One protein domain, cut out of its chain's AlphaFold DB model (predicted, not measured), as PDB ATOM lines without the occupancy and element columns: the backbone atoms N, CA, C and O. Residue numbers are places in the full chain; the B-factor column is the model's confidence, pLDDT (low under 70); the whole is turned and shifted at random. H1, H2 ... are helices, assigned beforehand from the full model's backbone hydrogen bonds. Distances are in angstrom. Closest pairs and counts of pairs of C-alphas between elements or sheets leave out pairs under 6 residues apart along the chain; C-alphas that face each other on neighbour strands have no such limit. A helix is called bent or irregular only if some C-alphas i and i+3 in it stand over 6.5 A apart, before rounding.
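Overview. This is residues 225 to 426 of the 426 residues of an uncharacterized protein of Lentisphaeria bacterium (UniProt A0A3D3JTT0). Two long helices, H9 and H3, make the core of this compact all-helix domain, the beginning of H3, residues 268 to 272, meeting H9 partway along at residues 376 to 383: H2, H4, H5 and H11 pack on H3, which is kinked, and H10 packs on H11. H6 crosses H9 and H8 makes a corner with its beginning, with the small H1 and H7 packed on H8, while residues 249 to 260, of which 249 to 250 belong to H2, stick out as a loop. The printed part has 202 residues with eleven named helices, H1 to H11 in order, and no named strand. The radius of gyration of the C-alphas is 17.2 A, and they span 55 by 41 by 34 A.

Along the chain. H1, residues 228 to 231, begins with C-alpha 228 at (199.020, 123.458, 300.921). H2, residues 234 to 250, is 24.0 A long, and H3, residues 267 to 288, is 18.5 A. H4 is residues 294 to 301, H5 residues 305 to 314, and H6 residues 321 to 333, 18.5 A long. H7, residues 346 to 349, and H8, residues 357 to 366, precede H9, residues 368 to 389, which is 31.9 A long. H10 is residues 392 to 397; H11, residues 403 to 415, is 18.0 A long and ends with C-alpha 415 at (213.747, 103.782, 292.677).

Arrangement. H3 is the hub, touching five helices; it is irregular, with C-alphas 279 and 282 9.4 A apart and a kink of 124 degrees near residue 282. H2 touches H3 with residues 234 to 241 alone, the closest C-alphas being those of Gly 236 and Thr 270, 3.9 A apart. H11 touches H3 at Val 409 and Ala 271, their closest C-alphas, 4.7 A apart. H9 touches H3 about perpendicular at 77 degrees, with C-alphas of Thr 379 and Gln 269 closest at 6.5 A. H4 and H5 form a helical hairpin at a shallow tilt of 17 degrees, and both touch H3. H10 and H11 form another, at 11 degrees. H6 touches H9 at a steep tilt of 56 degrees, opposite ways, closest at the C-alphas of Val 327 and Ala 377, 5.6 A apart. H8 touches H9, and also H1 and H7; its closest C-alphas with H9 are Ala 363 and Phe 371, 5.3 A apart. H2 and H9 are apart. Every O i to N i+4 pair is within hydrogen-bond range in H2, H4, H5, H6, H8, H9, H10 and H11; H3 has 15 of 18, and H1 and H7 are too short for such a pair.

Size, cuts and confidence. The C-alphas farthest apart, those of Arg 252 and Asp 340, are 55.7 A apart. The printed part has no cut and ends at the chain's last residue, 426. The links H2 to H3 and H6 to H7 are long. The mean pLDDT of the printed part is 81.6; it is under 70 at residues 251 to 252, 254 to 263, 302 to 303, 315 to 321 and 423 to 426.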
ATOM      1  N   ARG A 225     194.286 124.058 303.919       87.56
ATOM      2  CA  ARG A 225     193.801 124.150 302.537       87.56
ATOM      3  C   ARG A 225     194.230 125.451 301.846       87.56
ATOM      4  O   ARG A 225     194.257 125.481 300.626       87.56
ATOM      5  N   GLU A 226     194.510 126.515 302.598       86.75
ATOM      6  CA  GLU A 226     194.901 127.821 302.066       86.75
ATOM      7  C   GLU A 226     196.370 127.872 301.624       86.75
ATOM      8  O   GLU A 226     196.672 128.593 300.677       86.75
ATOM      9  N   ASN A 227     197.264 127.111 302.270       85.12
ATOM     10  CA  ASN A 227     198.712 127.171 302.023       85.12
ATOM     11  C   ASN A 227     199.318 125.859 301.481       85.12
ATOM     12  O   ASN A 227     200.506 125.830 301.171       85.12
ATOM     13  N   VAL A 228     198.529 124.786 301.335       86.94
ATOM     14  CA  VAL A 228     199.020 123.458 300.921       86.94
ATOM     15  C   VAL A 228     199.755 123.459 299.580       86.94
ATOM     16  O   VAL A 228     200.729 122.735 299.419       86.94
ATOM     17  N   VAL A 229     199.346 124.300 298.630       86.38
ATOM     18  CA  VAL A 229     200.002 124.391 297.311       86.38
ATOM     19  C   VAL A 229     201.406 124.984 297.410       86.38
ATOM     20  O   VAL A 229     202.290 124.590 296.657       86.38
ATOM     21  N   ASP A 230     201.630 125.883 298.365       80.19
ATOM     22  CA  ASP A 230     202.953 126.459 298.621       80.19
ATOM     23  C   ASP A 230     203.830 125.510 299.461       80.19
ATOM     24  O   ASP A 230     205.019 125.748 299.633       80.19
ATOM     25  N   ASN A 231     203.244 124.422 299.979       82.94
ATOM     26  CA  ASN A 231     203.839 123.512 300.957       82.94
ATOM     27  C   ASN A 231     203.652 122.035 300.563       82.94
ATOM     28  O   ASN A 231     203.519 121.169 301.424       82.94
ATOM     29  N   ILE A 232     203.625 121.717 299.264       85.06
ATOM     30  CA  ILE A 232     203.318 120.354 298.785       85.06
ATOM     31  C   ILE A 232     204.293 119.283 299.294       85.06
ATOM     32  O   ILE A 232     203.904 118.134 299.459       85.06
ATOM     33  N   TRP A 233     205.544 119.646 299.582       86.81
ATOM     34  CA  TRP A 233     206.554 118.729 300.121       86.81
ATOM     35  C   TRP A 233     206.647 118.745 301.649       86.81
ATOM     36  O   TRP A 233     207.567 118.148 302.201       86.81
ATOM     37  N   TRP A 234     205.712 119.415 302.331       85.00
ATOM     38  CA  TRP A 234     205.729 119.578 303.785       85.00
ATOM     39  C   TRP A 234     205.870 118.254 304.531       85.00
ATOM     40  O   TRP A 234     206.716 118.177 305.410       85.00
ATOM     41  N   GLU A 235     205.143 117.201 304.135       83.88
ATOM     42  CA  GLU A 235     205.278 115.884 304.778       83.88
ATOM     43  C   GLU A 235     206.720 115.365 304.684       83.88
ATOM     44  O   GLU A 235     207.320 115.057 305.700       83.88
ATOM     45  N   GLY A 236     207.350 115.390 303.504       89.00
ATOM     46  CA  GLY A 236     208.742 114.939 303.363       89.00
ATOM     47  C   GLY A 236     209.733 115.728 304.223       89.00
ATOM     48  O   GLY A 236     210.658 115.156 304.799       89.00
ATOM     49  N   PHE A 237     209.534 117.043 304.343       87.00
ATOM     50  CA  PHE A 237     210.344 117.879 305.226       87.00
ATOM     51  C   PHE A 237     210.084 117.615 306.707       87.00
ATOM     52  O   PHE A 237     211.039 117.632 307.490       87.00
ATOM     53  N   ASN A 238     208.834 117.351 307.091       85.50
ATOM     54  CA  ASN A 238     208.500 116.941 308.448       85.50
ATOM     55  C   ASN A 238     209.235 115.658 308.798       85.50
ATOM     56  O   ASN A 238     210.009 115.667 309.745       85.50
ATOM     57  N   GLU A 239     209.041 114.609 307.999       85.06
ATOM     58  CA  GLU A 239     209.618 113.287 308.219       85.06
ATOM     59  C   GLU A 239     211.143 113.365 308.315       85.06
ATOM     60  O   GLU A 239     211.737 112.938 309.302       85.06
ATOM     61  N   ALA A 240     211.799 114.010 307.345       88.12
ATOM     62  CA  ALA A 240     213.257 114.119 307.342       88.12
ATOM     63  C   ALA A 240     213.779 114.865 308.578       88.12
ATOM     64  O   ALA A 240     214.806 114.498 309.153       88.12
ATOM     65  N   THR A 241     213.069 115.904 309.018       85.75
ATOM     66  CA  THR A 241     213.480 116.668 310.196       85.75
ATOM     67  C   THR A 241     213.167 115.932 311.501       85.75
ATOM     68  O   THR A 241     213.994 115.967 312.412       85.75
ATOM     69  N   CYS A 242     212.036 115.224 311.583       81.12
ATOM     70  CA  CYS A 242     211.698 114.328 312.690       81.12
ATOM     71  C   CYS A 242     212.802 113.294 312.907       81.12
ATOM     72  O   CYS A 242     213.226 113.082 314.040       81.12
ATOM     73  N   GLU A 243     213.292 112.680 311.832       80.00
ATOM     74  CA  GLU A 243     214.355 111.672 311.876       80.00
ATOM     75  C   GLU A 243     215.696 112.264 312.349       80.00
ATOM     76  O   GLU A 243     216.388 111.689 313.199       80.00
ATOM     77  N   LEU A 244     216.051 113.470 311.878       81.00
ATOM     78  CA  LEU A 244     217.227 114.202 312.367       81.00
ATOM     79  C   LEU A 244     217.109 114.557 313.853       81.00
ATOM     80  O   LEU A 244     218.068 114.390 314.612       81.00
ATOM     81  N   TRP A 245     215.946 115.055 314.270       79.94
ATOM     82  CA  TRP A 245     215.700 115.446 315.652       79.94
ATOM     83  C   TRP A 245     215.718 114.248 316.593       79.94
ATOM     84  O   TRP A 245     216.393 114.274 317.623       79.94
ATOM     85  N   SER A 246     215.032 113.178 316.197       75.38
ATOM     86  CA  SER A 246     215.010 111.912 316.916       75.38
ATOM     87  C   SER A 246     216.434 111.393 317.081       75.38
ATOM     88  O   SER A 246     216.851 111.129 318.202       75.38
ATOM     89  N   THR A 247     217.248 111.384 316.019       74.44
ATOM     90  CA  THR A 247     218.670 111.001 316.111       74.44
ATOM     91  C   THR A 247     219.440 111.853 317.130       74.44
ATOM     92  O   THR A 247     220.169 111.310 317.960       74.44
ATOM     93  N   ALA A 248     219.242 113.176 317.140       74.50
ATOM     94  CA  ALA A 248     219.904 114.066 318.099       74.50
ATOM     95  C   ALA A 248     219.513 113.785 319.565       74.50
ATOM     96  O   ALA A 248     220.323 114.000 320.472       74.50
ATOM     97  N   LEU A 249     218.293 113.293 319.805       74.19
ATOM     98  CA  LEU A 249     217.845 112.816 321.116       74.19
ATOM     99  C   LEU A 249     218.425 111.433 321.456       74.19
ATOM    100  O   LEU A 249     218.769 111.200 322.616       74.19
ATOM    101  N   TYR A 250     218.586 110.528 320.480       72.62
ATOM    102  CA  TYR A 250     219.140 109.177 320.696       72.62
ATOM    103  C   TYR A 250     220.568 109.232 321.230       72.62
ATOM    104  O   TYR A 250     220.907 108.492 322.151       72.62
ATOM    105  N   ASP A 251     221.387 110.132 320.689       66.19
ATOM    106  CA  ASP A 251     222.777 110.303 321.121       66.19
ATOM    107  C   ASP A 251     222.889 110.733 322.596       66.19
ATOM    108  O   ASP A 251     223.954 110.615 323.207       66.19
ATOM    109  N   ARG A 252     221.793 111.233 323.183       69.31
ATOM    110  CA  ARG A 252     221.747 111.812 324.533       69.31
ATOM    111  C   ARG A 252     220.940 110.984 325.528       69.31
ATOM    112  O   ARG A 252     221.168 111.104 326.729       69.31
ATOM    113  N   ILE A 253     220.005 110.157 325.060       74.81
ATOM    114  CA  ILE A 253     219.048 109.441 325.910       74.81
ATOM    115  C   ILE A 253     219.076 107.945 325.593       74.81
ATOM    116  O   ILE A 253     218.813 107.521 324.470       74.81
ATOM    117  N   GLU A 254     219.316 107.116 326.614       69.19
ATOM    118  CA  GLU A 254     219.202 105.663 326.474       69.19
ATOM    119  C   GLU A 254     217.741 105.266 326.219       69.19
ATOM    120  O   GLU A 254     216.886 105.314 327.110       69.19
ATOM    121  N   ARG A 255     217.447 104.818 324.998       67.31
ATOM    122  CA  ARG A 255     216.115 104.332 324.635       67.31
ATOM    123  C   ARG A 255     215.904 102.870 325.032       67.31
ATOM    124  O   ARG A 255     216.843 102.073 325.089       67.31
ATOM    125  N   PRO A 256     214.648 102.446 325.283       62.53
ATOM    126  CA  PRO A 256     214.325 101.027 325.327       62.53
ATOM    127  C   PRO A 256     214.849 100.325 324.064       62.53
ATOM    128  O   PRO A 256     214.662 100.855 322.982       62.53
ATOM    129  N   ALA A 257     215.478  99.149 324.191       51.38
ATOM    130  CA  ALA A 257     216.043  98.426 323.047       51.38
ATOM    131  C   ALA A 257     215.049  98.331 321.868       51.38
ATOM    132  O   ALA A 257     213.937  97.817 322.028       51.38
ATOM    133  N   VAL A 258     215.471  98.846 320.711       51.66
ATOM    134  CA  VAL A 258     214.739  98.858 319.439       51.66
ATOM    135  C   VAL A 258     215.211  97.655 318.614       51.66
ATOM    136  O   VAL A 258     216.412  97.428 318.485       51.66
ATOM    137  N   GLY A 259     214.284  96.877 318.057       43.19
ATOM    138  CA  GLY A 259     214.550  96.165 316.800       43.19
ATOM    139  C   GLY A 259     214.247  97.136 315.661       43.19
ATOM    140  O   GLY A 259     213.292  97.898 315.814       43.19
ATOM    141  N   SER A 260     215.061  97.157 314.601       37.41
ATOM    142  CA  SER A 260     214.988  98.168 313.536       37.41
ATOM    143  C   SER A 260     213.544  98.439 313.102       37.41
ATOM    144  O   SER A 260     212.803  97.538 312.713       37.41
ATOM    145  N   SER A 261     213.118  99.689 313.261       45.69
ATOM    146  CA  SER A 261     211.900 100.200 312.646       45.69
ATOM    147  C   SER A 261     212.303 100.637 311.242       45.69
ATOM    148  O   SER A 261     212.972 101.649 311.096       45.69
ATOM    149  N   ASP A 262     212.018  99.810 310.235       49.09
ATOM    150  CA  ASP A 262     212.590  99.940 308.884       49.09
ATOM    151  C   ASP A 262     211.731 100.769 307.902       49.09
ATOM    152  O   ASP A 262     211.959 100.701 306.696       49.09
ATOM    153  N   SER A 263     210.732 101.534 308.361       64.44
ATOM    154  CA  SER A 263     209.853 102.294 307.458       64.44
ATOM    155  C   SER A 263     209.879 103.790 307.743       64.44
ATOM    156  O   SER A 263     209.250 104.250 308.691       64.44
ATOM    157  N   ILE A 264     210.567 104.531 306.878       74.25
ATOM    158  CA  ILE A 264     210.432 105.982 306.752       74.25
ATOM    159  C   ILE A 264     209.101 106.278 306.053       74.25
ATOM    160  O   ILE A 264     208.820 105.696 304.998       74.25
ATOM    161  N   GLU A 265     208.282 107.161 306.624       77.19
ATOM    162  CA  GLU A 265     207.049 107.607 305.975       77.19
ATOM    163  C   GLU A 265     207.364 108.537 304.793       77.19
ATOM    164  O   GLU A 265     208.402 109.200 304.753       77.19
ATOM    165  N   TYR A 266     206.484 108.534 303.783       82.38
ATOM    166  CA  TYR A 266     206.642 109.305 302.538       82.38
ATOM    167  C   TYR A 266     208.062 109.210 301.942       82.38
ATOM    168  O   TYR A 266     208.693 110.236 301.683       82.38
ATOM    169  N   PRO A 267     208.617 108.000 301.729       87.94
ATOM    170  CA  PRO A 267     210.062 107.812 301.592       87.94
ATOM    171  C   PRO A 267     210.672 108.606 300.432       87.94
ATOM    172  O   PRO A 267     211.775 109.132 300.582       87.94
ATOM    173  N   VAL A 268     209.943 108.783 299.321       91.75
ATOM    174  CA  VAL A 268     210.360 109.623 298.182       91.75
ATOM    175  C   VAL A 268     210.489 111.095 298.583       91.75
ATOM    176  O   VAL A 268     211.520 111.718 298.328       91.75
ATOM    177  N   GLN A 269     209.456 111.659 299.208       91.38
ATOM    178  CA  GLN A 269     209.427 113.052 299.651       91.38
ATOM    179  C   GLN A 269     210.445 113.286 300.774       91.38
ATOM    180  O   GLN A 269     211.131 114.306 300.770       91.38
ATOM    181  N   THR A 270     210.599 112.327 301.684       91.81
ATOM    182  CA  THR A 270     211.565 112.364 302.784       91.81
ATOM    183  C   THR A 270     213.003 112.318 302.276       91.81
ATOM    184  O   THR A 270     213.846 113.089 302.735       91.81
ATOM    185  N   ALA A 271     213.298 111.482 301.274       92.31
ATOM    186  CA  ALA A 271     214.600 111.474 300.609       92.31
ATOM    187  C   ALA A 271     214.874 112.807 299.904       92.31
ATOM    188  O   ALA A 271     215.958 113.365 300.055       92.31
ATOM    189  N   PHE A 272     213.885 113.340 299.178       92.19
ATOM    190  CA  PHE A 272     213.998 114.639 298.517       92.19
ATOM    191  C   PHE A 272     214.307 115.759 299.519       92.19
ATOM    192  O   PHE A 272     215.282 116.479 299.331       92.19
ATOM    193  N   ALA A 273     213.551 115.854 300.615       90.94
ATOM    194  CA  ALA A 273     213.765 116.841 301.672       90.94
ATOM    195  C   ALA A 273     215.117 116.684 302.390       90.94
ATOM    196  O   ALA A 273     215.776 117.677 302.703       90.94
ATOM    197  N   SER A 274     215.561 115.442 302.607       91.75
ATOM    198  CA  SER A 274     216.842 115.143 303.259       91.75
ATOM    199  C   SER A 274     218.034 115.745 302.513       91.75
ATOM    200  O   SER A 274     218.995 116.166 303.150       91.75
ATOM    201  N   LEU A 275     217.965 115.845 301.181       91.00
ATOM    202  CA  LEU A 275     219.019 116.472 300.378       91.00
ATOM    203  C   LEU A 275     219.192 117.963 300.708       91.00
ATOM    204  O   LEU A 275     220.318 118.444 300.771       91.00
ATOM    205  N   PHE A 276     218.103 118.695 300.960       88.44
ATOM    206  CA  PHE A 276     218.171 120.113 301.345       88.44
ATOM    207  C   PHE A 276     218.743 120.283 302.752       88.44
ATOM    208  O   PHE A 276     219.613 121.126 302.976       88.44
ATOM    209  N   LEU A 277     218.288 119.438 303.683       86.25
ATOM    210  CA  LEU A 277     218.758 119.435 305.069       86.25
ATOM    211  C   LEU A 277     220.247 119.080 305.186       86.25
ATOM    212  O   LEU A 277     220.902 119.546 306.119       86.25
ATOM    213  N   ASP A 278     220.772 118.269 304.266       86.88
ATOM    214  CA  ASP A 278     222.196 117.940 304.194       86.88
ATOM    215  C   ASP A 278     223.050 119.123 303.713       86.88
ATOM    216  O   ASP A 278     224.124 119.361 304.262       86.88
ATOM    217  N   VAL A 279     222.560 119.899 302.735       84.12
ATOM    218  CA  VAL A 279     223.292 121.057 302.192       84.12
ATOM    219  C   VAL A 279     223.291 122.236 303.166       84.12
ATOM    220  O   VAL A 279     224.353 122.769 303.479       84.12
ATOM    221  N   ASP A 280     222.119 122.653 303.654       82.62
ATOM    222  CA  ASP A 280     222.009 123.675 304.701       82.62
ATOM    223  C   ASP A 280     220.752 123.445 305.540       82.62
ATOM    224  O   ASP A 280     219.645 123.903 305.228       82.62
ATOM    225  N   ARG A 281     220.942 122.738 306.656       82.81
ATOM    226  CA  ARG A 281     219.884 122.444 307.624       82.81
ATOM    227  C   ARG A 281     219.182 123.704 308.116       82.81
ATOM    228  O   ARG A 281     217.954 123.738 308.147       82.81
ATOM    229  N   ARG A 282     219.933 124.742 308.499       81.62
ATOM    230  CA  ARG A 282     219.351 125.933 309.130       81.62
ATOM    231  C   ARG A 282     218.498 126.704 308.133       81.62
ATOM    232  O   ARG A 282     217.358 127.034 308.445       81.62
ATOM    233  N   ARG A 283     219.027 126.977 306.941       81.69
ATOM    234  CA  ARG A 283     218.285 127.717 305.911       81.69
ATOM    235  C   ARG A 283     217.083 126.930 305.408       81.69
ATOM    236  O   ARG A 283     216.051 127.534 305.135       81.69
ATOM    237  N   THR A 284     217.174 125.602 305.378       83.69
ATOM    238  CA  THR A 284     216.023 124.742 305.083       83.69
ATOM    239  C   THR A 284     214.923 124.918 306.130       83.69
ATOM    240  O   THR A 284     213.775 125.149 305.765       83.69
ATOM    241  N   LEU A 285     215.253 124.903 307.427       82.62
ATOM    242  CA  LEU A 285     214.278 125.165 308.496       82.62
ATOM    243  C   LEU A 285     213.693 126.583 308.430       82.62
ATOM    244  O   LEU A 285     212.496 126.759 308.637       82.62
ATOM    245  N   GLU A 286     214.508 127.591 308.112       81.56
ATOM    246  CA  GLU A 286     214.036 128.967 307.915       81.56
ATOM    247  C   GLU A 286     213.059 129.066 306.734       81.56
ATOM    248  O   GLU A 286     212.027 129.727 306.843       81.56
ATOM    249  N   PHE A 287     213.343 128.384 305.622       79.69
ATOM    250  CA  PHE A 287     212.436 128.323 304.478       79.69
ATOM    251  C   PHE A 287     211.115 127.632 304.848       79.69
ATOM    252  O   PHE A 287     210.042 128.159 304.559       79.69
ATOM    253  N   LEU A 288     211.177 126.502 305.561       79.75
ATOM    254  CA  LEU A 288     209.989 125.776 306.026       79.75
ATOM    255  C   LEU A 288     209.137 126.589 306.997       79.75
ATOM    256  O   LEU A 288     207.914 126.527 306.943       79.75
ATOM    257  N   ALA A 289     209.773 127.377 307.862       77.38
ATOM    258  CA  ALA A 289     209.097 128.296 308.768       77.38
ATOM    259  C   ALA A 289     208.556 129.557 308.062       77.38
ATOM    260  O   ALA A 289     208.040 130.446 308.736       77.38
ATOM    261  N   ALA A 290     208.691 129.667 306.732       75.88
ATOM    262  CA  ALA A 290     208.396 130.873 305.953       75.88
ATOM    263  C   ALA A 290     209.117 132.134 306.485       75.88
ATOM    264  O   ALA A 290     208.643 133.259 306.325       75.88
ATOM    265  N   ALA A 291     210.279 131.946 307.117       77.06
ATOM    266  CA  ALA A 291     211.119 133.008 307.660       77.06
ATOM    267  C   ALA A 291     212.011 133.661 306.589       77.06
ATOM    268  O   ALA A 291     212.476 134.787 306.777       77.06
ATOM    269  N   ILE A 292     212.255 132.954 305.484       76.25
ATOM    270  CA  ILE A 292     212.951 133.446 304.293       76.25
ATOM    271  C   ILE A 292     212.182 133.031 303.037       76.25
ATOM    272  O   ILE A 292     211.517 131.994 303.025       76.25
ATOM    273  N   ASP A 293     212.280 133.825 301.973       75.19
ATOM    274  CA  ASP A 293     211.698 133.469 300.678       75.19
ATOM    275  C   ASP A 293     212.598 132.514 299.865       75.19
ATOM    276  O   ASP A 293     213.754 132.248 300.204       75.19
ATOM    277  N   ALA A 294     212.067 131.987 298.758       72.38
ATOM    278  CA  ALA A 294     212.788 131.057 297.887       72.38
ATOM    279  C   ALA A 294     214.045 131.667 297.231       72.38
ATOM    280  O   ALA A 294     214.969 130.934 296.876       72.38
ATOM    281  N   GLY A 295     214.093 132.990 297.044       74.25
ATOM    282  CA  GLY A 295     215.262 133.696 296.520       74.25
ATOM    283  C   GLY A 295     216.372 133.784 297.563       74.25
ATOM    284  O   GLY A 295     217.512 133.439 297.275       74.25
ATOM    285  N   GLN A 296     216.027 134.146 298.797       77.69
ATOM    286  CA  GLN A 296     216.953 134.145 299.929       77.69
ATOM    287  C   GLN A 296     217.471 132.736 300.241       77.69
ATOM    288  O   GLN A 296     218.655 132.565 300.526       77.69
ATOM    289  N   PHE A 297     216.604 131.722 300.153       78.94
ATOM    290  CA  PHE A 297     217.003 130.328 300.325       78.94
ATOM    291  C   PHE A 297     217.961 129.873 299.216       78.94
ATOM    292  O   PHE A 297     218.979 129.245 299.505       78.94
ATOM    293  N   ARG A 298     217.699 130.266 297.958       75.19
ATOM    294  CA  ARG A 298     218.608 130.012 296.830       75.19
ATOM    295  C   ARG A 298     219.995 130.561 297.077       75.19
ATOM    296  O   ARG A 298     220.974 129.841 296.917       75.19
ATOM    297  N   ASP A 299     220.059 131.848 297.389       76.62
ATOM    298  CA  ASP A 299     221.320 132.568 297.473       76.62
ATOM    299  C   ASP A 299     222.187 131.999 298.608       76.62
ATOM    300  O   ASP A 299     223.409 132.020 298.508       76.62
ATOM    301  N   ALA A 300     221.561 131.418 299.638       72.81
ATOM    302  CA  ALA A 300     222.251 130.722 300.718       72.81
ATOM    303  C   ALA A 300     222.726 129.301 300.352       72.81
ATOM    304  O   ALA A 300     223.749 128.856 300.860       72.81
ATOM    305  N   LEU A 301     222.013 128.588 299.474       73.75
ATOM    306  CA  LEU A 301     222.380 127.235 299.031       73.75
ATOM    307  C   LEU A 301     223.366 127.216 297.845       73.75
ATOM    308  O   LEU A 301     223.921 126.164 297.524       73.75
ATOM    309  N   ALA A 302     223.589 128.352 297.177       66.25
ATOM    310  CA  ALA A 302     224.335 128.456 295.917       66.25
ATOM    311  C   ALA A 302     225.871 128.309 296.029       66.25
ATOM    312  O   ALA A 302     226.582 128.597 295.067       66.25
ATOM    313  N   ASP A 303     226.390 127.812 297.153       68.00
ATOM    314  CA  ASP A 303     227.823 127.552 297.345       68.00
ATOM    315  C   ASP A 303     228.267 126.171 296.811       68.00
ATOM    316  O   ASP A 303     229.455 125.836 296.833       68.00
ATOM    317  N   SER A 304     227.331 125.355 296.302       72.62
ATOM    318  CA  SER A 304     227.617 124.041 295.708       72.62
ATOM    319  C   SER A 304     226.741 123.725 294.488       72.62
ATOM    320  O   SER A 304     225.596 124.158 294.397       72.62
ATOM    321  N   GLU A 305     227.260 122.904 293.564       77.38
ATOM    322  CA  GLU A 305     226.530 122.411 292.378       77.38
ATOM    323  C   GLU A 305     225.218 121.702 292.758       77.38
ATOM    324  O   GLU A 305     224.185 121.910 292.119       77.38
ATOM    325  N   LEU A 306     225.246 120.900 293.830       80.94
ATOM    326  CA  LEU A 306     224.066 120.216 294.355       80.94
ATOM    327  C   LEU A 306     223.054 121.215 294.931       80.94
ATOM    328  O   LEU A 306     221.872 121.109 294.624       80.94
ATOM    329  N   GLY A 307     223.506 122.205 295.707       81.56
ATOM    330  CA  GLY A 307     222.642 123.247 296.263       81.56
ATOM    331  C   GLY A 307     221.942 124.071 295.181       81.56
ATOM    332  O   GLY A 307     220.722 124.231 295.229       81.56
ATOM    333  N   THR A 308     222.667 124.503 294.143       78.38
ATOM    334  CA  THR A 308     222.065 125.183 292.980       78.38
ATOM    335  C   THR A 308     221.022 124.303 292.291       78.38
ATOM    336  O   THR A 308     219.908 124.760 292.034       78.38
ATOM    337  N   ALA A 309     221.345 123.030 292.032       80.75
ATOM    338  CA  ALA A 309     220.421 122.110 291.379       80.75
ATOM    339  C   ALA A 309     219.161 121.853 292.221       80.75
ATOM    340  O   ALA A 309     218.065 121.854 291.673       80.75
ATOM    341  N   LEU A 310     219.299 121.667 293.537       82.75
ATOM    342  CA  LEU A 310     218.188 121.418 294.459       82.75
ATOM    343  C   LEU A 310     217.216 122.597 294.535       82.75
ATOM    344  O   LEU A 310     216.003 122.403 294.472       82.75
ATOM    345  N   VAL A 311     217.729 123.825 294.611       74.12
ATOM    346  CA  VAL A 311     216.879 125.020 294.660       74.12
ATOM    347  C   VAL A 311     216.015 125.145 293.411       74.12
ATOM    348  O   VAL A 311     214.817 125.406 293.513       74.12
ATOM    349  N   GLU A 312     216.603 124.955 292.230       74.44
ATOM    350  CA  GLU A 312     215.868 125.045 290.965       74.44
ATOM    351  C   GLU A 312     214.723 124.024 290.884       74.44
ATOM    352  O   GLU A 312     213.729 124.252 290.195       74.44
ATOM    353  N   LEU A 313     214.816 122.911 291.616       76.12
ATOM    354  CA  LEU A 313     213.758 121.904 291.671       76.12
ATOM    355  C   LEU A 313     212.578 122.336 292.550       76.12
ATOM    356  O   LEU A 313     211.452 121.925 292.260       76.12
ATOM    357  N   MET A 314     212.812 123.184 293.556       70.88
ATOM    358  CA  MET A 314     211.788 123.704 294.467       70.88
ATOM    359  C   MET A 314     211.077 124.976 293.982       70.88
ATOM    360  O   MET A 314     209.980 125.265 294.461       70.88
ATOM    361  N   GLN A 315     211.683 125.750 293.074       63.97
ATOM    362  CA  GLN A 315     211.128 127.025 292.601       63.97
ATOM    363  C   GLN A 315     209.892 126.825 291.729       63.97
ATOM    364  O   GLN A 315     210.014 126.739 290.513       63.97
ATOM    365  N   GLU A 316     208.725 126.770 292.376       54.75
ATOM    366  CA  GLU A 316     207.438 126.407 291.787       54.75
ATOM    367  C   GLU A 316     207.519 125.060 291.036       54.75
ATOM    368  O   GLU A 316     208.541 124.625 290.487       54.75
ATOM    369  N   PRO A 317     206.442 124.288 290.994       54.53
ATOM    370  CA  PRO A 317     206.435 123.132 290.137       54.53
ATOM    371  C   PRO A 317     206.201 123.628 288.706       54.53
ATOM    372  O   PRO A 317     205.150 123.349 288.156       54.53
ATOM    373  N   HIS A 318     207.163 124.375 288.134       52.44
ATOM    374  CA  HIS A 318     207.249 124.707 286.715       52.44
ATOM    375  C   HIS A 318     207.318 123.392 285.941       52.44
ATOM    376  O   HIS A 318     208.388 122.880 285.600       52.44
ATOM    377  N   PHE A 319     206.154 122.790 285.724       61.94
ATOM    378  CA  PHE A 319     206.004 121.657 284.845       61.94
ATOM    379  C   PHE A 319     206.059 122.225 283.440       61.94
ATOM    380  O   PHE A 319     205.055 122.692 282.902       61.94
ATOM    381  N   ALA A 320     207.230 122.159 282.806       59.19
ATOM    382  CA  ALA A 320     207.255 122.186 281.350       59.19
ATOM    383  C   ALA A 320     206.208 121.178 280.829       59.19
ATOM    384  O   ALA A 320     205.913 120.189 281.502       59.19
ATOM    385  N   ARG A 321     205.632 121.395 279.640       62.94
ATOM    386  CA  ARG A 321     204.585 120.500 279.094       62.94
ATOM    387  C   ARG A 321     204.986 119.015 279.127       62.94
ATOM    388  O   ARG A 321     204.145 118.159 279.384       62.94
ATOM    389  N   ASP A 322     206.273 118.726 278.953       75.06
ATOM    390  CA  ASP A 322     206.832 117.374 279.058       75.06
ATOM    391  C   ASP A 322     206.786 116.806 280.489       75.06
ATOM    392  O   ASP A 322     206.609 115.604 280.675       75.06
ATOM    393  N   GLY A 323     206.894 117.659 281.509       78.50
ATOM    394  CA  GLY A 323     206.733 117.303 282.919       78.50
ATOM    395  C   GLY A 323     205.303 116.895 283.265       78.50
ATOM    396  O   GLY A 323     205.120 115.885 283.937       78.50
ATOM    397  N   GLN A 324     204.289 117.602 282.748       85.75
ATOM    398  CA  GLN A 324     202.894 117.173 282.919       85.75
ATOM    399  C   GLN A 324     202.671 115.788 282.324       85.75
ATOM    400  O   GLN A 324     202.127 114.911 282.985       85.75
ATOM    401  N   LYS A 325     203.143 115.573 281.091       87.75
ATOM    402  CA  LYS A 325     203.019 114.276 280.432       87.75
ATOM    403  C   LYS A 325     203.682 113.163 281.249       87.75
ATOM    404  O   LYS A 325     203.048 112.145 281.483       87.75
ATOM    405  N   ARG A 326     204.911 113.375 281.741       89.94
ATOM    406  CA  ARG A 326     205.614 112.405 282.602       89.94
ATOM    407  C   ARG A 326     204.824 112.059 283.864       89.94
ATOM    408  O   ARG A 326     204.762 110.889 284.226       89.94
ATOM    409  N   VAL A 327     204.218 113.053 284.513       91.12
ATOM    410  CA  VAL A 327     203.382 112.841 285.702       91.12
ATOM    411  C   VAL A 327     202.108 112.069 285.347       91.12
ATOM    412  O   VAL A 327     201.789 111.098 286.027       91.12
ATOM    413  N   THR A 328     201.406 112.441 284.272       91.69
ATOM    414  CA  THR A 328     200.202 111.732 283.801       91.69
ATOM    415  C   THR A 328     200.495 110.278 283.448       91.69
ATOM    416  O   THR A 328     199.756 109.387 283.868       91.69
ATOM    417  N   ASP A 329     201.565 110.040 282.687       91.75
ATOM    418  CA  ASP A 329     201.983 108.705 282.260       91.75
ATOM    419  C   ASP A 329     202.307 107.848 283.499       91.75
ATOM    420  O   ASP A 329     201.786 106.746 283.641       91.75
ATOM    421  N   MET A 330     203.053 108.399 284.465       93.56
ATOM    422  CA  MET A 330     203.401 107.709 285.713       93.56
ATOM    423  C   MET A 330     202.180 107.370 286.574       93.56
ATOM    424  O   MET A 330     202.059 106.245 287.051       93.56
ATOM    425  N   LEU A 331     201.249 108.311 286.757       93.25
ATOM    426  CA  LEU A 331     200.013 108.049 287.501       93.25
ATOM    427  C   LEU A 331     199.151 106.994 286.796       93.25
ATOM    428  O   LEU A 331     198.583 106.125 287.460       93.25
ATOM    429  N   SER A 332     199.094 107.026 285.463       91.81
ATOM    430  CA  SER A 332     198.392 106.013 284.663       91.81
ATOM    431  C   SER A 332     199.023 104.626 284.827       91.81
ATOM    432  O   SER A 332     198.299 103.647 285.021       91.81
ATOM    433  N   ASP A 333     200.356 104.540 284.821       91.56
ATOM    434  CA  ASP A 333     201.109 103.303 285.066       91.56
ATOM    435  C   ASP A 333     200.905 102.775 286.494       91.56
ATOM    436  O   ASP A 333     200.873 101.564 286.726       91.56
ATOM    437  N   TRP A 334     200.702 103.675 287.458       92.38
ATOM    438  CA  TRP A 334     200.324 103.338 288.834       92.38
ATOM    439  C   TRP A 334     198.850 102.939 288.983       92.38
ATOM    440  O   TRP A 334     198.444 102.475 290.048       92.38
ATOM    441  N   GLY A 335     198.065 103.042 287.907       89.94
ATOM    442  CA  GLY A 335     196.687 102.572 287.832       89.94
ATOM    443  C   GLY A 335     195.623 103.650 288.024       89.94
ATOM    444  O   GLY A 335     194.439 103.303 288.021       89.94
ATOM    445  N   TRP A 336     195.999 104.928 288.154       92.25
ATOM    446  CA  TRP A 336     195.033 106.026 288.221       92.25
ATOM    447  C   TRP A 336     194.268 106.183 286.909       92.25
ATOM    448  O   TRP A 336     194.835 106.160 285.814       92.25
ATOM    449  N   LYS A 337     192.953 106.362 287.036       90.56
ATOM    450  CA  LYS A 337     191.996 106.545 285.939       90.56
ATOM    451  C   LYS A 337     190.912 107.527 286.365       90.56
ATOM    452  O   LYS A 337     190.711 107.737 287.560       90.56
ATOM    453  N   GLU A 338     190.217 108.104 285.395       87.94
ATOM    454  CA  GLU A 338     188.972 108.828 285.669       87.94
ATOM    455  C   GLU A 338     187.837 107.854 286.031       87.94
ATOM    456  O   GLU A 338     187.932 106.642 285.806       87.94
ATOM    457  N   ASP A 339     186.743 108.388 286.577       84.31
ATOM    458  CA  ASP A 339     185.584 107.605 287.035       84.31
ATOM    459  C   ASP A 339     184.927 106.775 285.915       84.31
ATOM    460  O   ASP A 339     184.317 105.735 286.171       84.31
ATOM    461  N   ASP A 340     185.050 107.218 284.663       87.06
ATOM    462  CA  ASP A 340     184.555 106.515 283.474       87.06
ATOM    463  C   ASP A 340     185.540 105.456 282.932       87.06
ATOM    464  O   ASP A 340     185.254 104.771 281.947       87.06
ATOM    465  N   GLY A 341     186.690 105.289 283.592       85.56
ATOM    466  CA  GLY A 341     187.757 104.374 283.211       85.56
ATOM    467  C   GLY A 341     188.725 104.922 282.158       85.56
ATOM    468  O   GLY A 341     189.601 104.164 281.723       85.56
ATOM    469  N   SER A 342     188.601 106.190 281.745       88.75
ATOM    470  CA  SER A 342     189.575 106.838 280.863       88.75
ATOM    471  C   SER A 342     190.915 107.078 281.564       88.75
ATOM    472  O   SER A 342     191.047 106.931 282.780       88.75
ATOM    473  N   LEU A 343     191.933 107.463 280.785       87.50
ATOM    474  CA  LEU A 343     193.203 107.938 281.341       87.50
ATOM    475  C   LEU A 343     192.957 109.128 282.271       87.50
ATOM    476  O   LEU A 343     192.071 109.938 281.994       87.50
ATOM    477  N   ILE A 344     193.744 109.208 283.346       90.94
ATOM    478  CA  ILE A 344     193.668 110.301 284.315       90.94
ATOM    479  C   ILE A 344     193.961 111.645 283.635       90.94
ATOM    480  O   ILE A 344     194.943 111.792 282.906       90.94
ATOM    481  N   ASP A 345     193.120 112.640 283.896       89.19
ATOM    482  CA  ASP A 345     193.324 114.015 283.462       89.19
ATOM    483  C   ASP A 345     193.867 114.851 284.624       89.19
ATOM    484  O   ASP A 345     193.132 115.319 285.500       89.19
ATOM    485  N   ILE A 346     195.187 115.053 284.633       89.94
ATOM    486  CA  ILE A 346     195.835 115.894 285.644       89.94
ATOM    487  C   ILE A 346     195.687 117.390 285.360       89.94
ATOM    488  O   ILE A 346     196.041 118.190 286.225       89.94
ATOM    489  N   SER A 347     195.172 117.799 284.192       87.94
ATOM    490  CA  SER A 347     195.009 119.224 283.864       87.94
ATOM    491  C   SER A 347     194.041 119.923 284.820       87.94
ATOM    492  O   SER A 347     194.159 121.118 285.069       87.94
ATOM    493  N   LYS A 348     193.151 119.168 285.479       89.25
ATOM    494  CA  LYS A 348     192.322 119.691 286.575       89.25
ATOM    495  C   LYS A 348     193.128 120.133 287.801       89.25
ATOM    496  O   LYS A 348     192.632 120.949 288.563       89.25
ATOM    497  N   TYR A 349     194.340 119.612 287.998       90.19
ATOM    498  CA  TYR A 349     195.249 119.959 289.101       90.19
ATOM    499  C   TYR A 349     196.377 120.903 288.679       90.19
ATOM    500  O   TYR A 349     197.151 121.342 289.532       90.19
ATOM    501  N   VAL A 350     196.492 121.212 287.385       86.81
ATOM    502  CA  VAL A 350     197.611 121.964 286.815       86.81
ATOM    503  C   VAL A 350     197.087 123.037 285.860       86.81
ATOM    504  O   VAL A 350     196.499 122.727 284.830       86.81
ATOM    505  N   ASP A 351     197.351 124.304 286.169       83.81
ATOM    506  CA  ASP A 351     197.079 125.446 285.296       83.81
ATOM    507  C   ASP A 351     198.377 125.909 284.622       83.81
ATOM    508  O   ASP A 351     199.258 126.497 285.253       83.81
ATOM    509  N   GLY A 352     198.526 125.602 283.331       79.62
ATOM    510  CA  GLY A 352     199.763 125.876 282.604       79.62
ATOM    511  C   GLY A 352     200.936 125.113 283.215       79.62
ATOM    512  O   GLY A 352     200.919 123.897 283.288       79.62
ATOM    513  N   ASP A 353     201.975 125.797 283.655       76.50
ATOM    514  CA  ASP A 353     203.122 125.190 284.326       76.50
ATOM    515  C   ASP A 353     203.025 125.272 285.855       76.50
ATOM    516  O   ASP A 353     204.042 125.176 286.523       76.50
ATOM    517  N   ARG A 354     201.830 125.468 286.426       83.50
ATOM    518  CA  ARG A 354     201.626 125.653 287.871       83.50
ATOM    519  C   ARG A 354     200.556 124.728 288.418       83.50
ATOM    520  O   ARG A 354     199.650 124.322 287.705       83.50
ATOM    521  N   LEU A 355     200.616 124.436 289.714       88.00
ATOM    522  CA  LEU A 355     199.534 123.726 290.394       88.00
ATOM    523  C   LEU A 355     198.302 124.626 290.551       88.00
ATOM    524  O   LEU A 355     198.398 125.751 291.046       88.00
ATOM    525  N   GLU A 356     197.134 124.109 290.174       91.00
ATOM    526  CA  GLU A 356     195.864 124.809 290.341       91.00
ATOM    527  C   GLU A 356     195.457 124.762 291.816       91.00
ATOM    528  O   GLU A 356     195.175 123.701 292.388       91.00
ATOM    529  N   ARG A 357     195.456 125.934 292.462       90.94
ATOM    530  CA  ARG A 357     195.304 126.037 293.915       90.94
ATOM    531  C   ARG A 357     194.008 125.407 294.403       90.94
ATOM    532  O   ARG A 357     194.032 124.653 295.372       90.94
ATOM    533  N   ARG A 358     192.877 125.692 293.755       92.31
ATOM    534  CA  ARG A 358     191.563 125.251 294.238       92.31
ATOM    535  C   ARG A 358     191.411 123.732 294.164       92.31
ATOM    536  O   ARG A 358     190.868 123.138 295.097       92.31
ATOM    537  N   ALA A 359     191.887 123.109 293.097       92.81
ATOM    538  CA  ALA A 359     191.839 121.677 292.871       92.81
ATOM    539  C   ALA A 359     192.785 120.936 293.808       92.81
ATOM    540  O   ALA A 359     192.372 119.944 294.403       92.81
ATOM    541  N   MET A 360     193.999 121.449 294.027       92.25
ATOM    542  CA  MET A 360     194.931 120.879 295.003       92.25
ATOM    543  C   MET A 360     194.397 120.978 296.434       92.25
ATOM    544  O   MET A 360     194.429 119.992 297.166       92.25
ATOM    545  N   SER A 361     193.819 122.118 296.825       92.44
ATOM    546  CA  SER A 361     193.129 122.254 298.116       92.44
ATOM    547  C   SER A 361     191.941 121.293 298.237       92.44
ATOM    548  O   SER A 361     191.691 120.746 299.310       92.44
ATOM    549  N   GLY A 362     191.197 121.082 297.147       93.62
ATOM    550  CA  GLY A 362     190.102 120.116 297.084       93.62
ATOM    551  C   GLY A 362     190.585 118.674 297.245       93.62
ATOM    552  O   GLY A 362     190.024 117.933 298.051       93.62
ATOM    553  N   ALA A 363     191.652 118.292 296.540       91.69
ATOM    554  CA  ALA A 363     192.269 116.975 296.643       91.69
ATOM    555  C   ALA A 363     192.811 116.727 298.054       91.69
ATOM    556  O   ALA A 363     192.461 115.727 298.671       91.69
ATOM    557  N   PHE A 364     193.541 117.685 298.626       90.88
ATOM    558  CA  PHE A 364     194.038 117.609 300.001       90.88
ATOM    559  C   PHE A 364     192.931 117.306 301.029       90.88
ATOM    560  O   PHE A 364     193.138 116.533 301.963       90.88
ATOM    561  N   LEU A 365     191.739 117.892 300.861       88.44
ATOM    562  CA  LEU A 365     190.625 117.724 301.800       88.44
ATOM    563  C   LEU A 365     189.762 116.484 301.543       88.44
ATOM    564  O   LEU A 365     189.211 115.929 302.495       88.44
ATOM    565  N   TYR A 366     189.580 116.097 300.279       90.06
ATOM    566  CA  TYR A 366     188.525 115.157 299.879       90.06
ATOM    567  C   TYR A 366     189.016 113.968 299.049       90.06
ATOM    568  O   TYR A 366     188.270 113.007 298.892       90.06
ATOM    569  N   ASN A 367     190.249 114.005 298.543       89.56
ATOM    570  CA  ASN A 367     190.870 112.929 297.772       89.56
ATOM    571  C   ASN A 367     192.371 112.833 298.110       89.56
ATOM    572  O   ASN A 367     193.239 113.152 297.293       89.56
ATOM    573  N   LYS A 368     192.660 112.458 299.366       86.38
ATOM    574  CA  LYS A 368     194.025 112.445 299.915       86.38
ATOM    575  C   LYS A 368     194.946 111.486 299.155       86.38
ATOM    576  O   LYS A 368     196.108 111.819 298.975       86.38
ATOM    577  N   GLU A 369     194.432 110.350 298.688       88.50
ATOM    578  CA  GLU A 369     195.202 109.373 297.903       88.50
ATOM    579  C   GLU A 369     195.745 110.009 296.617       88.50
ATOM    580  O   GLU A 369     196.957 110.079 296.437       88.50
ATOM    581  N   MET A 370     194.870 110.604 295.795       90.19
ATOM    582  CA  MET A 370     195.295 111.292 294.570       90.19
ATOM    583  C   MET A 370     196.247 112.456 294.861       90.19
ATOM    584  O   MET A 370     197.207 112.677 294.130       90.19
ATOM    585  N   PHE A 371     195.993 113.220 295.928       91.19
ATOM    586  CA  PHE A 371     196.861 114.328 296.327       91.19
ATOM    587  C   PHE A 371     198.288 113.850 296.641       91.19
ATOM    588  O   PHE A 371     199.254 114.437 296.152       91.19
ATOM    589  N   VAL A 372     198.420 112.783 297.431       90.12
ATOM    590  CA  VAL A 372     199.714 112.221 297.833       90.12
ATOM    591  C   VAL A 372     200.446 111.609 296.638       90.12
ATOM    592  O   VAL A 372     201.626 111.910 296.442       90.12
ATOM    593  N   ASP A 373     199.757 110.831 295.801       91.81
ATOM    594  CA  ASP A 373     200.362 110.196 294.624       91.81
ATOM    595  C   ASP A 373     200.792 111.217 293.574       91.81
ATOM    596  O   ASP A 373     201.875 111.099 292.995       91.81
ATOM    597  N   LEU A 374     199.997 112.270 293.365       92.19
ATOM    598  CA  LEU A 374     200.377 113.377 292.496       92.19
ATOM    599  C   LEU A 374     201.673 114.029 292.993       92.19
ATOM    600  O   LEU A 374     202.612 114.191 292.218       92.19
ATOM    601  N   ILE A 375     201.775 114.347 294.287       90.75
ATOM    602  CA  ILE A 375     202.998 114.924 294.870       90.75
ATOM    603  C   ILE A 375     204.179 113.964 294.739       90.75
ATOM    604  O   ILE A 375     205.290 114.397 294.421       90.75
ATOM    605  N   GLN A 376     203.966 112.667 294.950       91.56
ATOM    606  CA  GLN A 376     205.008 111.665 294.774       91.56
ATOM    607  C   GLN A 376     205.503 111.639 293.324       91.56
ATOM    608  O   GLN A 376     206.706 111.750 293.103       91.56
ATOM    609  N   ALA A 377     204.608 111.569 292.336       92.00
ATOM    610  CA  ALA A 377     204.961 111.560 290.914       92.00
ATOM    611  C   ALA A 377     205.731 112.826 290.500       92.00
ATOM    612  O   ALA A 377     206.746 112.755 289.801       92.00
ATOM    613  N   ILE A 378     205.303 113.988 291.002       90.25
ATOM    614  CA  ILE A 378     206.006 115.267 290.845       90.25
ATOM    615  C   ILE A 378     207.427 115.175 291.413       90.25
ATOM    616  O   ILE A 378     208.393 115.547 290.747       90.25
ATOM    617  N   THR A 379     207.562 114.653 292.631       91.06
ATOM    618  CA  THR A 379     208.850 114.526 293.326       91.06
ATOM    619  C   THR A 379     209.787 113.562 292.602       91.06
ATOM    620  O   THR A 379     210.962 113.874 292.419       91.06
ATOM    621  N   VAL A 380     209.274 112.432 292.101       92.88
ATOM    622  CA  VAL A 380     210.038 111.500 291.258       92.88
ATOM    623  C   VAL A 380     210.553 112.208 290.013       92.88
ATOM    624  O   VAL A 380     211.734 112.093 289.696       92.88
ATOM    625  N   CYS A 381     209.706 112.985 289.332       90.00
ATOM    626  CA  CYS A 381     210.133 113.709 288.140       90.00
ATOM    627  C   CYS A 381     211.270 114.699 288.445       90.00
ATOM    628  O   CYS A 381     212.262 114.736 287.715       90.00
ATOM    629  N   LYS A 382     211.171 115.439 289.555       88.38
ATOM    630  CA  LYS A 382     212.217 116.368 290.014       88.38
ATOM    631  C   LYS A 382     213.522 115.644 290.369       88.38
ATOM    632  O   LYS A 382     214.599 116.112 290.015       88.38
ATOM    633  N   LEU A 383     213.446 114.484 291.019       91.00
ATOM    634  CA  LEU A 383     214.616 113.658 291.339       91.00
ATOM    635  C   LEU A 383     215.271 113.053 290.086       91.00
ATOM    636  O   LEU A 383     216.496 112.977 290.012       91.00
ATOM    637  N   GLN A 384     214.489 112.669 289.074       90.44
ATOM    638  CA  GLN A 384     215.023 112.263 287.769       90.44
ATOM    639  C   GLN A 384     215.780 113.421 287.098       90.44
ATOM    640  O   GLN A 384     216.881 113.217 286.585       90.44
ATOM    641  N   ASP A 385     215.237 114.641 287.153       88.44
ATOM    642  CA  ASP A 385     215.888 115.837 286.601       88.44
ATOM    643  C   ASP A 385     217.177 116.179 287.366       88.44
ATOM    644  O   ASP A 385     218.192 116.520 286.754       88.44
ATOM    645  N   LEU A 386     217.178 116.021 288.697       88.12
ATOM    646  CA  LEU A 386     218.380 116.150 289.521       88.12
ATOM    647  C   LEU A 386     219.471 115.181 289.064       88.12
ATOM    648  O   LEU A 386     220.612 115.590 288.878       88.12
ATOM    649  N   ARG A 387     219.124 113.906 288.854       87.88
ATOM    650  CA  ARG A 387     220.080 112.860 288.463       87.88
ATOM    651  C   ARG A 387     220.720 113.093 287.098       87.88
ATOM    652  O   ARG A 387     221.854 112.671 286.885       87.88
ATOM    653  N   GLN A 388     220.021 113.763 286.182       85.81
ATOM    654  CA  GLN A 388     220.598 114.166 284.895       85.81
ATOM    655  C   GLN A 388     221.676 115.246 285.057       85.81
ATOM    656  O   GLN A 388     222.577 115.340 284.227       85.81
ATOM    657  N   ARG A 389     221.584 116.054 286.119       86.00
ATOM    658  CA  ARG A 389     222.507 117.157 286.413       86.00
ATOM    659  C   ARG A 389     223.655 116.719 287.318       86.00
ATOM    660  O   ARG A 389     224.799 117.081 287.071       86.00
ATOM    661  N   VAL A 390     223.352 115.930 288.349       87.12
ATOM    662  CA  VAL A 390     224.301 115.483 289.373       87.12
ATOM    663  C   VAL A 390     224.266 113.952 289.474       87.12
ATOM    664  O   VAL A 390     223.234 113.386 289.839       87.12
ATOM    665  N   PRO A 391     225.381 113.246 289.192       87.25
ATOM    666  CA  PRO A 391     225.430 111.791 289.296       87.25
ATOM    667  C   PRO A 391     225.132 111.286 290.722       87.25
ATOM    668  O   PRO A 391     225.664 111.862 291.677       87.25
ATOM    669  N   PRO A 392     224.395 110.167 290.902       87.38
ATOM    670  CA  PRO A 392     224.052 109.634 292.228       87.38
ATOM    671  C   PRO A 392     225.253 109.398 293.148       87.38
ATOM    672  O   PRO A 392     225.190 109.699 294.334       87.38
ATOM    673  N   SER A 393     226.380 108.927 292.608       87.31
ATOM    674  CA  SER A 393     227.606 108.720 293.389       87.31
ATOM    675  C   SER A 393     228.134 110.010 294.017       87.31
ATOM    676  O   SER A 393     228.645 109.979 295.133       87.31
ATOM    677  N   ARG A 394     227.982 111.149 293.327       84.19
ATOM    678  CA  ARG A 394     228.388 112.465 293.830       84.19
ATOM    679  C   ARG A 394     227.445 112.962 294.917       84.19
ATOM    680  O   ARG A 394     227.923 113.534 295.890       84.19
ATOM    681  N   ILE A 395     226.144 112.705 294.762       85.25
ATOM    682  CA  ILE A 395     225.141 113.002 295.790       85.25
ATOM    683  C   ILE A 395     225.474 112.200 297.056       85.25
ATOM    684  O   ILE A 395     225.672 112.781 298.113       85.25
ATOM    685  N   LEU A 396     225.628 110.878 296.938       87.06
ATOM    686  CA  LEU A 396     225.775 109.974 298.085       87.06
ATOM    687  C   LEU A 396     227.113 110.097 298.830       87.06
ATOM    688  O   LEU A 396     227.138 109.953 300.050       87.06
ATOM    689  N   HIS A 397     228.224 110.360 298.134       80.25
ATOM    690  CA  HIS A 397     229.556 110.453 298.754       80.25
ATOM    691  C   HIS A 397     229.691 111.659 299.707       80.25
ATOM    692  O   HIS A 397     230.585 111.675 300.553       80.25
ATOM    693  N   GLY A 398     228.837 112.677 299.568       72.38
ATOM    694  CA  GLY A 398     228.883 113.904 300.368       72.38
ATOM    695  C   GLY A 398     227.968 113.930 301.593       72.38
ATOM    696  O   GLY A 398     228.119 114.838 302.402       72.38
ATOM    697  N   LEU A 399     227.052 112.962 301.746       84.12
ATOM    698  CA  LEU A 399     225.958 113.068 302.721       84.12
ATOM    699  C   LEU A 399     226.426 112.911 304.175       84.12
ATOM    700  O   LEU A 399     226.818 111.820 304.614       84.12
ATOM    701  N   SER A 400     226.235 113.970 304.955       84.44
ATOM    702  CA  SER A 400     226.389 114.032 306.409       84.44
ATOM    703  C   SER A 400     225.062 113.768 307.152       84.44
ATOM    704  O   SER A 400     224.819 114.300 308.239       84.44
ATOM    705  N   LEU A 401     224.204 112.919 306.578       85.12
ATOM    706  CA  LEU A 401     222.949 112.457 307.176       85.12
ATOM    707  C   LEU A 401     223.147 111.213 308.068       85.12
ATOM    708  O   LEU A 401     224.085 110.441 307.835       85.12
ATOM    709  N   PRO A 402     222.241 110.959 309.034       83.69
ATOM    710  CA  PRO A 402     222.127 109.668 309.707       83.69
ATOM    711  C   PRO A 402     221.992 108.504 308.717       83.69
ATOM    712  O   PRO A 402     221.412 108.653 307.640       83.69
ATOM    713  N   ASP A 403     222.488 107.322 309.095       83.88
ATOM    714  CA  ASP A 403     222.597 106.174 308.185       83.88
ATOM    715  C   ASP A 403     221.260 105.741 307.562       83.88
ATOM    716  O   ASP A 403     221.230 105.372 306.390       83.88
ATOM    717  N   HIS A 404     220.150 105.816 308.303       82.62
ATOM    718  CA  HIS A 404     218.827 105.451 307.786       82.62
ATOM    719  C   HIS A 404     218.313 106.458 306.741       82.62
ATOM    720  O   HIS A 404     217.809 106.036 305.702       82.62
ATOM    721  N   LEU A 405     218.516 107.768 306.943       87.25
ATOM    722  CA  LEU A 405     218.200 108.785 305.933       87.25
ATOM    723  C   LEU A 405     219.123 108.663 304.719       87.25
ATOM    724  O   LEU A 405     218.652 108.733 303.587       87.25
ATOM    725  N   ARG A 406     220.424 108.409 304.926       90.00
ATOM    726  CA  ARG A 406     221.370 108.168 303.824       90.00
ATOM    727  C   ARG A 406     220.952 106.953 302.995       90.00
ATOM    728  O   ARG A 406     220.978 107.015 301.768       90.00
ATOM    729  N   LYS A 407     220.547 105.865 303.657       90.06
ATOM    730  CA  LYS A 407     220.018 104.665 303.002       90.06
ATOM    731  C   LYS A 407     218.744 104.979 302.220       90.06
ATOM    732  O   LYS A 407     218.672 104.617 301.057       90.06
ATOM    733  N   ASN A 408     217.795 105.711 302.804       91.38
ATOM    734  CA  ASN A 408     216.579 106.119 302.100       91.38
ATOM    735  C   ASN A 408     216.883 106.954 300.853       91.38
ATOM    736  O   ASN A 408     216.322 106.704 299.795       91.38
ATOM    737  N   VAL A 409     217.817 107.907 300.939       93.44
ATOM    738  CA  VAL A 409     218.259 108.671 299.764       93.44
ATOM    739  C   VAL A 409     218.845 107.745 298.697       93.44
ATOM    740  O   VAL A 409     218.502 107.894 297.528       93.44
ATOM    741  N   ALA A 410     219.686 106.777 299.069       92.19
ATOM    742  CA  ALA A 410     220.238 105.808 298.122       92.19
ATOM    743  C   ALA A 410     219.143 104.953 297.460       92.19
ATOM    744  O   ALA A 410     219.069 104.911 296.232       92.19
ATOM    745  N   ASP A 411     218.256 104.360 298.260       92.00
ATOM    746  CA  ASP A 411     217.155 103.512 297.795       92.00
ATOM    747  C   ASP A 411     216.208 104.297 296.867       92.00
ATOM    748  O   ASP A 411     215.799 103.806 295.812       92.00
ATOM    749  N   ILE A 412     215.895 105.555 297.206       93.75
ATOM    750  CA  ILE A 412     215.049 106.414 296.371       93.75
ATOM    751  C   ILE A 412     215.758 106.837 295.088       93.75
ATOM    752  O   ILE A 412     215.135 106.855 294.024       93.75
ATOM    753  N   LEU A 413     217.055 107.147 295.145       92.19
ATOM    754  CA  LEU A 413     217.815 107.447 293.938       92.19
ATOM    755  C   LEU A 413     217.830 106.258 292.980       92.19
ATOM    756  O   LEU A 413     217.816 106.514 291.788       92.19
ATOM    757  N   GLU A 414     217.793 105.006 293.434       91.88
ATOM    758  CA  GLU A 414     217.606 103.839 292.554       91.88
ATOM    759  C   GLU A 414     216.154 103.705 292.066       91.88
ATOM    760  O   GLU A 414     215.907 103.506 290.874       91.88
ATOM    761  N   TYR A 415     215.182 103.884 292.965       92.06
ATOM    762  CA  TYR A 415     213.747 103.782 292.677       92.06
ATOM    763  C   TYR A 415     213.289 104.691 291.528       92.06
ATOM    764  O   TYR A 415     212.452 104.280 290.724       92.06
ATOM    765  N   VAL A 416     213.829 105.910 291.410       91.50
ATOM    766  CA  VAL A 416     213.350 106.865 290.396       91.50
ATOM    767  C   VAL A 416     213.649 106.461 288.946       91.50
ATOM    768  O   VAL A 416     213.069 107.064 288.045       91.50
ATOM    769  N   ASP A 417     214.488 105.451 288.685       88.00
ATOM    770  CA  ASP A 417     214.642 104.899 287.325       88.00
ATOM    771  C   ASP A 417     213.433 104.052 286.904       88.00
ATOM    772  O   ASP A 417     213.067 104.030 285.730       88.00
ATOM    773  N   PHE A 418     212.799 103.372 287.864       89.12
ATOM    774  CA  PHE A 418     211.681 102.455 287.633       89.12
ATOM    775  C   PHE A 418     210.620 102.622 288.731       89.12
ATOM    776  O   PHE A 418     210.413 101.718 289.548       89.12
ATOM    777  N   PRO A 419     209.959 103.791 288.785       89.88
ATOM    778  CA  PRO A 419     209.092 104.132 289.895       89.88
ATOM    779  C   PRO A 419     207.793 103.317 289.845       89.88
ATOM    780  O   PRO A 419     207.065 103.327 288.854       89.88
ATOM    781  N   TYR A 420     207.474 102.638 290.940       84.38
ATOM    782  CA  TYR A 420     206.231 101.887 291.121       84.38
ATOM    783  C   TYR A 420     205.375 102.510 292.223       84.38
ATOM    784  O   TYR A 420     205.895 103.097 293.168       84.38
ATOM    785  N   HIS A 421     204.060 102.328 292.144       81.00
ATOM    786  CA  HIS A 421     203.136 102.840 293.151       81.00
ATOM    787  C   HIS A 421     203.500 102.336 294.564       81.00
ATOM    788  O   HIS A 421     203.485 101.129 294.825       81.00
ATOM    789  N   GLN A 422     203.834 103.255 295.478       71.44
ATOM    790  CA  GLN A 422     204.286 102.902 296.829       71.44
ATOM    791  C   GLN A 422     203.129 102.649 297.814       71.44
ATOM    792  O   GLN A 422     203.302 101.842 298.728       71.44
ATOM    793  N   TYR A 423     201.932 103.224 297.610       60.62
ATOM    794  CA  TYR A 423     200.792 103.079 298.537       60.62
ATOM    795  C   TYR A 423     199.976 101.780 298.378       60.62
ATOM    796  O   TYR A 423     198.909 101.628 298.966       60.62
ATOM    797  N   GLY A 424     200.502 100.770 297.678       34.88
ATOM    798  CA  GLY A 424     199.857  99.458 297.517       34.88
ATOM    799  C   GLY A 424     199.944  98.495 298.716       34.88
ATOM    800  O   GLY A 424     199.506  97.349 298.595       34.88
ATOM    801  N   LYS A 425     200.532  98.897 299.852       28.75
ATOM    802  CA  LYS A 425     200.630  98.075 301.074       28.75
ATOM    803  C   LYS A 425     200.539  98.933 302.341       28.75
ATOM    804  O   LYS A 425     201.566  99.247 302.933       28.75
ATOM    805  N   TRP A 426     199.323  99.255 302.765       31.92
ATOM    806  CA  TRP A 426     199.028  99.611 304.154       31.92
ATOM    807  C   TRP A 426     197.932  98.697 304.686       31.92
ATOM    808  O   TRP A 426     196.811  98.702 304.127       31.92
TER     809      TRP A 426